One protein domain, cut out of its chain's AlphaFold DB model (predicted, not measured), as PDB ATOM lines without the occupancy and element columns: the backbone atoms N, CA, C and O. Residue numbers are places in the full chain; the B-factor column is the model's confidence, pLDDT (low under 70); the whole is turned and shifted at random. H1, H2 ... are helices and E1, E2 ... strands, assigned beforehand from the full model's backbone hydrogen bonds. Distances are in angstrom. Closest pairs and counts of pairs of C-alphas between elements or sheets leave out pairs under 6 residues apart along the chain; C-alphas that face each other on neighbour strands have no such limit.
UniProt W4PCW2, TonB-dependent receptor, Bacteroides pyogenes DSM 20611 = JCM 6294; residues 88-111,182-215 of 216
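This is residues 88 to 111 and 182 to 215 of the 216 residues of the protein "TonB-dependent receptor" of Bacteroides pyogenes DSM 20611 = JCM 6294 (UniProt W4PCW2). What is the shape? One long, twisted antiparallel sheet, E1 - E2 - E3 - E4, with tiny H1 and the loop after it sticking out beyond one end. What makes it up? The printed part has 58 residues, mostly strand, in the order E1, E2, E3, H1, E4. It is a rod, 51 by 19 by 12 A, only just extended, close to loose, with radius of gyration of the C-alphas 15.5 A.

How do strands pair? E1, residues 88 to 98, and E2, residues 101 to 111, form an antiparallel hairpin; N 94 and O 105, 2.9 A apart, are within hydrogen-bond range. So are N 104 and O 189, 2.8 A, between E2 and antiparallel E3, residues 182 to 193, and N 190 and O 211, 2.9 A, between E3 and antiparallel E4, residues 208 to 214. Where is H1? H1, residues 196 to 199, is not on the sheet; too short for O i to N i+4 pairs, it has one O i to N i+3 pair, within range.

Where are the ends? E1 begins at C-alpha 88 (-2.429, 19.677, 46.783); E4 ends at C-alpha 214 (-18.813, 6.341, 55.323). How long are elements? E1 spans 32.6 A, E2 31.9 A, E3 33.7 A, E4 19.4 A.

Is it cut? Residues 112 to 181 are not printed; C-alphas 111 and 182 are 6.6 A apart. Where is confidence low? Residues 200 to 201 and 204 to 206 have pLDDT under 70.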
ATOM      1  N   TYR A  88      -2.681  21.114  46.946       93.44
ATOM      2  CA  TYR A  88      -2.429  19.677  46.783       93.44
ATOM      3  C   TYR A  88      -3.623  18.845  47.264       93.44
ATOM      4  O   TYR A  88      -3.518  18.040  48.184       93.44
ATOM      5  N   GLN A  89      -4.793  19.106  46.687       94.50
ATOM      6  CA  GLN A  89      -5.981  18.300  46.947       94.50
ATOM      7  C   GLN A  89      -5.823  16.963  46.224       94.50
ATOM      8  O   GLN A  89      -5.533  16.949  45.028       94.50
ATOM      9  N   TYR A  90      -5.993  15.852  46.936       94.94
ATOM     10  CA  TYR A  90      -5.807  14.516  46.376       94.94
ATOM     11  C   TYR A  90      -6.949  13.581  46.756       94.94
ATOM     12  O   TYR A  90      -7.619  13.739  47.779       94.94
ATOM     13  N   THR A  91      -7.151  12.583  45.901       95.62
ATOM     14  CA  THR A  91      -8.054  11.460  46.136       95.62
ATOM     15  C   THR A  91      -7.331  10.188  45.730       95.62
ATOM     16  O   THR A  91      -6.818  10.109  44.617       95.62
ATOM     17  N   ILE A  92      -7.294   9.204  46.622       94.94
ATOM     18  CA  ILE A  92      -6.686   7.898  46.378       94.94
ATOM     19  C   ILE A  92      -7.791   6.856  46.486       94.94
ATOM     20  O   ILE A  92      -8.410   6.707  47.537       94.94
ATOM     21  N   ASN A  93      -8.030   6.140  45.391       95.06
ATOM     22  CA  ASN A  93      -9.004   5.060  45.326       95.06
ATOM     23  C   ASN A  93      -8.267   3.745  45.108       95.06
ATOM     24  O   ASN A  93      -7.427   3.654  44.216       95.06
ATOM     25  N   GLY A  94      -8.601   2.734  45.900       94.00
ATOM     26  CA  GLY A  94      -8.046   1.396  45.763       94.00
ATOM     27  C   GLY A  94      -9.124   0.339  45.923       94.00
ATOM     28  O   GLY A  94     -10.077   0.509  46.688       94.00
ATOM     29  N   SER A  95      -8.974  -0.766  45.202       94.38
ATOM     30  CA  SER A  95      -9.788  -1.959  45.393       94.38
ATOM     31  C   SER A  95      -8.935  -3.205  45.249       94.38
ATOM     32  O   SER A  95      -8.184  -3.325  44.284       94.38
ATOM     33  N   ILE A  96      -9.083  -4.132  46.186       94.62
ATOM     34  CA  ILE A  96      -8.419  -5.432  46.165       94.62
ATOM     35  C   ILE A  96      -9.507  -6.497  46.153       94.62
ATOM     36  O   ILE A  96     -10.418  -6.467  46.985       94.62
ATOM     37  N   SER A  97      -9.398  -7.436  45.216       94.31
ATOM     38  CA  SER A  97     -10.317  -8.559  45.071       94.31
ATOM     39  C   SER A  97      -9.562  -9.876  45.176       94.31
ATOM     40  O   SER A  97      -8.568 -10.081  44.483       94.31
ATOM     41  N   TRP A  98     -10.043 -10.785  46.018       91.69
ATOM     42  CA  TRP A  98      -9.472 -12.115  46.194       91.69
ATOM     43  C   TRP A  98     -10.554 -13.133  46.559       91.69
ATOM     44  O   TRP A  98     -11.307 -12.933  47.508       91.69
ATOM     45  N   LYS A  99     -10.640 -14.235  45.798       89.19
ATOM     46  CA  LYS A  99     -11.579 -15.357  46.023       89.19
ATOM     47  C   LYS A  99     -13.036 -14.926  46.295       89.19
ATOM     48  O   LYS A  99     -13.685 -15.447  47.192       89.19
ATOM     49  N   GLY A 100     -13.547 -13.955  45.537       84.94
ATOM     50  CA  GLY A 100     -14.915 -13.440  45.691       84.94
ATOM     51  C   GLY A 100     -15.066 -12.325  46.731       84.94
ATOM     52  O   GLY A 100     -16.016 -11.553  46.636       84.94
ATOM     53  N   LEU A 101     -14.115 -12.145  47.654       91.00
ATOM     54  CA  LEU A 101     -14.059 -10.980  48.539       91.00
ATOM     55  C   LEU A 101     -13.473  -9.783  47.786       91.00
ATOM     56  O   LEU A 101     -12.438  -9.897  47.140       91.00
ATOM     57  N   THR A 102     -14.110  -8.623  47.881       94.69
ATOM     58  CA  THR A 102     -13.632  -7.351  47.339       94.69
ATOM     59  C   THR A 102     -13.713  -6.278  48.408       94.69
ATOM     60  O   THR A 102     -14.795  -5.983  48.917       94.69
ATOM     61  N   VAL A 103     -12.575  -5.660  48.707       93.88
ATOM     62  CA  VAL A 103     -12.464  -4.503  49.597       93.88
ATOM     63  C   VAL A 103     -12.100  -3.291  48.753       93.88
ATOM     64  O   VAL A 103     -11.115  -3.318  48.023       93.88
ATOM     65  N   SER A 104     -12.890  -2.227  48.851       94.81
ATOM     66  CA  SER A 104     -12.653  -0.947  48.188       94.81
ATOM     67  C   SER A 104     -12.590   0.174  49.214       94.81
ATOM     68  O   SER A 104     -13.474   0.291  50.063       94.81
ATOM     69  N   ALA A 105     -11.557   1.007  49.123       95.00
ATOM     70  CA  ALA A 105     -11.353   2.163  49.980       95.00
ATOM     71  C   ALA A 105     -11.109   3.422  49.140       95.00
ATOM     72  O   ALA A 105     -10.453   3.382  48.098       95.00
ATOM     73  N   MET A 106     -11.632   4.546  49.622       95.56
ATOM     74  CA  MET A 106     -11.444   5.870  49.035       95.56
ATOM     75  C   MET A 106     -10.945   6.825  50.107       95.56
ATOM     76  O   MET A 106     -11.681   7.136  51.044       95.56
ATOM     77  N   PHE A 107      -9.737   7.341  49.932       95.38
ATOM     78  CA  PHE A 107      -9.161   8.396  50.754       95.38
ATOM     79  C   PHE A 107      -9.232   9.732  50.016       95.38
ATOM     80  O   PHE A 107      -8.979   9.798  48.815       95.38
ATOM     81  N   GLN A 108      -9.559  10.806  50.727       95.25
ATOM     82  CA  GLN A 108      -9.502  12.176  50.224       95.25
ATOM     83  C   GLN A 108      -8.733  13.041  51.216       95.25
ATOM     84  O   GLN A 108      -8.941  12.928  52.423       95.25
ATOM     85  N   GLY A 109      -7.896  13.943  50.721       95.12
ATOM     86  CA  GLY A 109      -7.137  14.835  51.583       95.12
ATOM     87  C   GLY A 109      -6.701  16.133  50.925       95.12
ATOM     88  O   GLY A 109      -6.902  16.367  49.730       95.12
ATOM     89  N   VAL A 110      -6.098  16.984  51.751       96.38
ATOM     90  CA  VAL A 110      -5.451  18.238  51.365       96.38
ATOM     91  C   VAL A 110      -4.039  18.209  51.926       96.38
ATOM     92  O   VAL A 110      -3.862  18.070  53.134       96.38
ATOM     93  N   GLY A 111      -3.036  18.327  51.058       93.50
ATOM     94  CA  GLY A 111      -1.630  18.244  51.460       93.50
ATOM     95  C   GLY A 111      -1.090  19.518  52.109       93.50
ATOM     96  O   GLY A 111      -0.150  19.448  52.894       93.50
ATOM     97  N   TYR A 182      -4.843  17.317  55.904       94.19
ATOM     98  CA  TYR A 182      -5.534  16.125  56.389       94.19
ATOM     99  C   TYR A 182      -5.628  15.055  55.307       94.19
ATOM    100  O   TYR A 182      -5.606  15.354  54.112       94.19
ATOM    101  N   CYS A 183      -5.800  13.812  55.748       94.25
ATOM    102  CA  CYS A 183      -6.217  12.679  54.935       94.25
ATOM    103  C   CYS A 183      -7.383  12.003  55.653       94.25
ATOM    104  O   CYS A 183      -7.268  11.680  56.834       94.25
ATOM    105  N   ARG A 184      -8.505  11.797  54.965       93.69
ATOM    106  CA  ARG A 184      -9.665  11.092  55.518       93.69
ATOM    107  C   ARG A 184     -10.089   9.939  54.626       93.69
ATOM    108  O   ARG A 184     -10.134  10.073  53.403       93.69
ATOM    109  N   LEU A 185     -10.460   8.825  55.247       93.25
ATOM    110  CA  LEU A 185     -11.162   7.732  54.586       93.25
ATOM    111  C   LEU A 185     -12.612   8.164  54.364       93.25
ATOM    112  O   LEU A 185     -13.357   8.358  55.315       93.25
ATOM    113  N   LYS A 186     -13.010   8.352  53.110       93.25
ATOM    114  CA  LYS A 186     -14.375   8.747  52.748       93.25
ATOM    115  C   LYS A 186     -15.321   7.565  52.679       93.25
ATOM    116  O   LYS A 186     -16.454   7.649  53.139       93.25
ATOM    117  N   ASN A 187     -14.869   6.486  52.049       90.62
ATOM    118  CA  ASN A 187     -15.673   5.292  51.853       90.62
ATOM    119  C   ASN A 187     -14.807   4.059  52.065       90.62
ATOM    120  O   ASN A 187     -13.723   3.964  51.493       90.62
ATOM    121  N   LEU A 188     -15.341   3.098  52.808       93.25
ATOM    122  CA  LEU A 188     -14.850   1.729  52.854       93.25
ATOM    123  C   LEU A 188     -16.014   0.813  52.499       93.25
ATOM    124  O   LEU A 188     -17.077   0.887  53.109       93.25
ATOM    125  N   THR A 189     -15.844  -0.011  51.475       94.00
ATOM    126  CA  THR A 189     -16.842  -0.986  51.037       94.00
ATOM    127  C   THR A 189     -16.206  -2.364  51.030       94.00
ATOM    128  O   THR A 189     -15.210  -2.583  50.348       94.00
ATOM    129  N   VAL A 190     -16.795  -3.294  51.770       93.12
ATOM    130  CA  VAL A 190     -16.415  -4.707  51.770       93.12
ATOM    131  C   VAL A 190     -17.558  -5.476  51.135       93.12
ATOM    132  O   VAL A 190     -18.712  -5.302  51.518       93.12
ATOM    133  N   SER A 191     -17.261  -6.301  50.141       92.50
ATOM    134  CA  SER A 191     -18.260  -7.089  49.428       92.50
ATOM    135  C   SER A 191     -17.781  -8.505  49.175       92.50
ATOM    136  O   SER A 191     -16.590  -8.721  49.003       92.50
ATOM    137  N   TYR A 192     -18.699  -9.461  49.157       90.62
ATOM    138  CA  TYR A 192     -18.414 -10.862  48.887       90.62
ATOM    139  C   TYR A 192     -19.375 -11.387  47.821       90.62
ATOM    140  O   TYR A 192     -20.596 -11.318  47.985       90.62
ATOM    141  N   ASP A 193     -18.815 -11.875  46.719       89.06
ATOM    142  CA  ASP A 193     -19.534 -12.591  45.670       89.06
ATOM    143  C   ASP A 193     -19.682 -14.059  46.095       89.06
ATOM    144  O   ASP A 193     -18.685 -14.755  46.307       89.06
ATOM    145  N   LEU A 194     -20.925 -14.532  46.227       83.94
ATOM    146  CA  LEU A 194     -21.190 -15.928  46.578       83.94
ATOM    147  C   LEU A 194     -20.723 -16.861  45.441       83.94
ATOM    148  O   LEU A 194     -20.946 -16.542  44.268       83.94
ATOM    149  N   PRO A 195     -20.106 -18.021  45.753       81.12
ATOM    150  CA  PRO A 195     -19.662 -18.973  44.740       81.12
ATOM    151  C   PRO A 195     -20.813 -19.444  43.849       81.12
ATOM    152  O   PRO A 195     -21.881 -19.813  44.338       81.12
ATOM    153  N   THR A 196     -20.569 -19.519  42.540       76.00
ATOM    154  CA  THR A 196     -21.596 -19.882  41.551       76.00
ATOM    155  C   THR A 196     -22.194 -21.268  41.806       76.00
ATOM    156  O   THR A 196     -23.370 -21.485  41.544       76.00
ATOM    157  N   ALA A 197     -21.420 -22.189  42.393       77.81
ATOM    158  CA  ALA A 197     -21.892 -23.516  42.788       77.81
ATOM    159  C   ALA A 197     -23.054 -23.472  43.800       77.81
ATOM    160  O   ALA A 197     -23.916 -24.345  43.779       77.81
ATOM    161  N   TRP A 198     -23.102 -22.456  44.667       71.69
ATOM    162  CA  TRP A 198     -24.162 -22.300  45.670       71.69
ATOM    163  C   TRP A 198     -25.392 -21.593  45.104       71.69
ATOM    164  O   TRP A 198     -26.503 -21.806  45.577       71.69
ATOM    165  N   THR A 199     -25.208 -20.781  44.065       73.81
ATOM    166  CA  THR A 199     -26.277 -19.978  43.458       73.81
ATOM    167  C   THR A 199     -26.869 -20.629  42.205       73.81
ATOM    168  O   THR A 199     -27.869 -20.152  41.682       73.81
ATOM    169  N   ALA A 200     -26.284 -21.731  41.721       66.31
ATOM    170  CA  ALA A 200     -26.657 -22.394  40.467       66.31
ATOM    171  C   ALA A 200     -28.080 -22.985  40.446       66.31
ATOM    172  O   ALA A 200     -28.630 -23.186  39.368       66.31
ATOM    173  N   ARG A 201     -28.685 -23.268  41.610       67.94
ATOM    174  CA  ARG A 201     -30.072 -23.772  41.717       67.94
ATOM    175  C   ARG A 201     -31.122 -22.660  41.812       67.94
ATOM    176  O   ARG A 201     -32.314 -22.948  41.858       67.94
ATOM    177  N   SER A 202     -30.695 -21.403  41.866       70.19
ATOM    178  CA  SER A 202     -31.563 -20.233  41.969       70.19
ATOM    179  C   SER A 202     -31.740 -19.586  40.591       70.19
ATOM    180  O   SER A 202     -30.819 -19.584  39.782       70.19
ATOM    181  N   VAL A 203     -32.896 -18.965  40.329       72.75
ATOM    182  CA  VAL A 203     -33.148 -18.208  39.078       72.75
ATOM    183  C   VAL A 203     -32.163 -17.034  38.910       72.75
ATOM    184  O   VAL A 203     -31.898 -16.578  37.799       72.75
ATOM    185  N   CYS A 204     -31.578 -16.549  40.010       58.81
ATOM    186  CA  CYS A 204     -30.655 -15.423  40.001       58.81
ATOM    187  C   CYS A 204     -29.201 -15.868  39.761       58.81
ATOM    188  O   CYS A 204     -28.627 -16.642  40.526       58.81
ATOM    189  N   ARG A 205     -28.580 -15.316  38.713       62.81
ATOM    190  CA  ARG A 205     -27.245 -15.710  38.224       62.81
ATOM    191  C   ARG A 205     -26.064 -15.232  39.079       62.81
ATOM    192  O   ARG A 205     -24.976 -15.786  38.943       62.81
ATOM    193  N   LYS A 206     -26.235 -14.201  39.915       69.69
ATOM    194  CA  LYS A 206     -25.161 -13.641  40.751       69.69
ATOM    195  C   LYS A 206     -25.721 -13.019  42.027       69.69
ATOM    196  O   LYS A 206     -26.584 -12.151  41.960       69.69
ATOM    197  N   TYR A 207     -25.168 -13.411  43.171       72.81
ATOM    198  CA  TYR A 207     -25.476 -12.817  44.469       72.81
ATOM    199  C   TYR A 207     -24.215 -12.183  45.061       72.81
ATOM    200  O   TYR A 207     -23.161 -12.819  45.116       72.81
ATOM    201  N   ARG A 208     -24.335 -10.930  45.508       78.12
ATOM    202  CA  ARG A 208     -23.271 -10.166  46.168       78.12
ATOM    203  C   ARG A 208     -23.798  -9.610  47.479       78.12
ATOM    204  O   ARG A 208     -24.805  -8.907  47.479       78.12
ATOM    205  N   LEU A 209     -23.082  -9.867  48.566       79.62
ATOM    206  CA  LEU A 209     -23.302  -9.177  49.832       79.62
ATOM    207  C   LEU A 209     -22.323  -8.006  49.927       79.62
ATOM    208  O   LEU A 209     -21.155  -8.171  49.587       79.62
ATOM    209  N   SER A 210     -22.760  -6.828  50.375       76.94
ATOM    210  CA  SER A 210     -21.865  -5.683  50.570       76.94
ATOM    211  C   SER A 210     -22.214  -4.885  51.817       76.94
ATOM    212  O   SER A 210     -23.379  -4.555  52.023       76.94
ATOM    213  N   SER A 211     -21.196  -4.511  52.585       83.31
ATOM    214  CA  SER A 211     -21.275  -3.543  53.675       83.31
ATOM    215  C   SER A 211     -20.460  -2.303  53.314       83.31
ATOM    216  O   SER A 211     -19.372  -2.409  52.743       83.31
ATOM    217  N   ARG A 212     -20.992  -1.117  53.622       81.62
ATOM    218  CA  ARG A 212     -20.343   0.167  53.347       81.62
ATOM    219  C   ARG A 212     -20.342   1.032  54.600       81.62
ATOM    220  O   ARG A 212     -21.399   1.327  55.145       81.62
ATOM    221  N   ALA A 213     -19.163   1.517  54.966       81.38
ATOM    222  CA  ALA A 213     -18.976   2.560  55.959       81.38
ATOM    223  C   ALA A 213     -18.581   3.873  55.270       81.38
ATOM    224  O   ALA A 213     -17.816   3.878  54.297       81.38
ATOM    225  N   ARG A 214     -19.127   4.982  55.772       80.56
ATOM    226  CA  ARG A 214     -18.813   6.341  55.323       80.56
ATOM    227  C   ARG A 214     -18.532   7.216  56.524       80.56
ATOM    228  O   ARG A 214     -19.241   7.126  57.522       80.56
ATOM    229  N   THR A 215     -17.534   8.068  56.388       71.12
ATOM    230  CA  THR A 215     -17.217   9.085  57.387       71.12
ATOM    231  C   THR A 215     -17.740  10.424  56.871       71.12
ATOM    232  O   THR A 215     -17.560  10.730  55.688       71.12
TER     233      THR A 215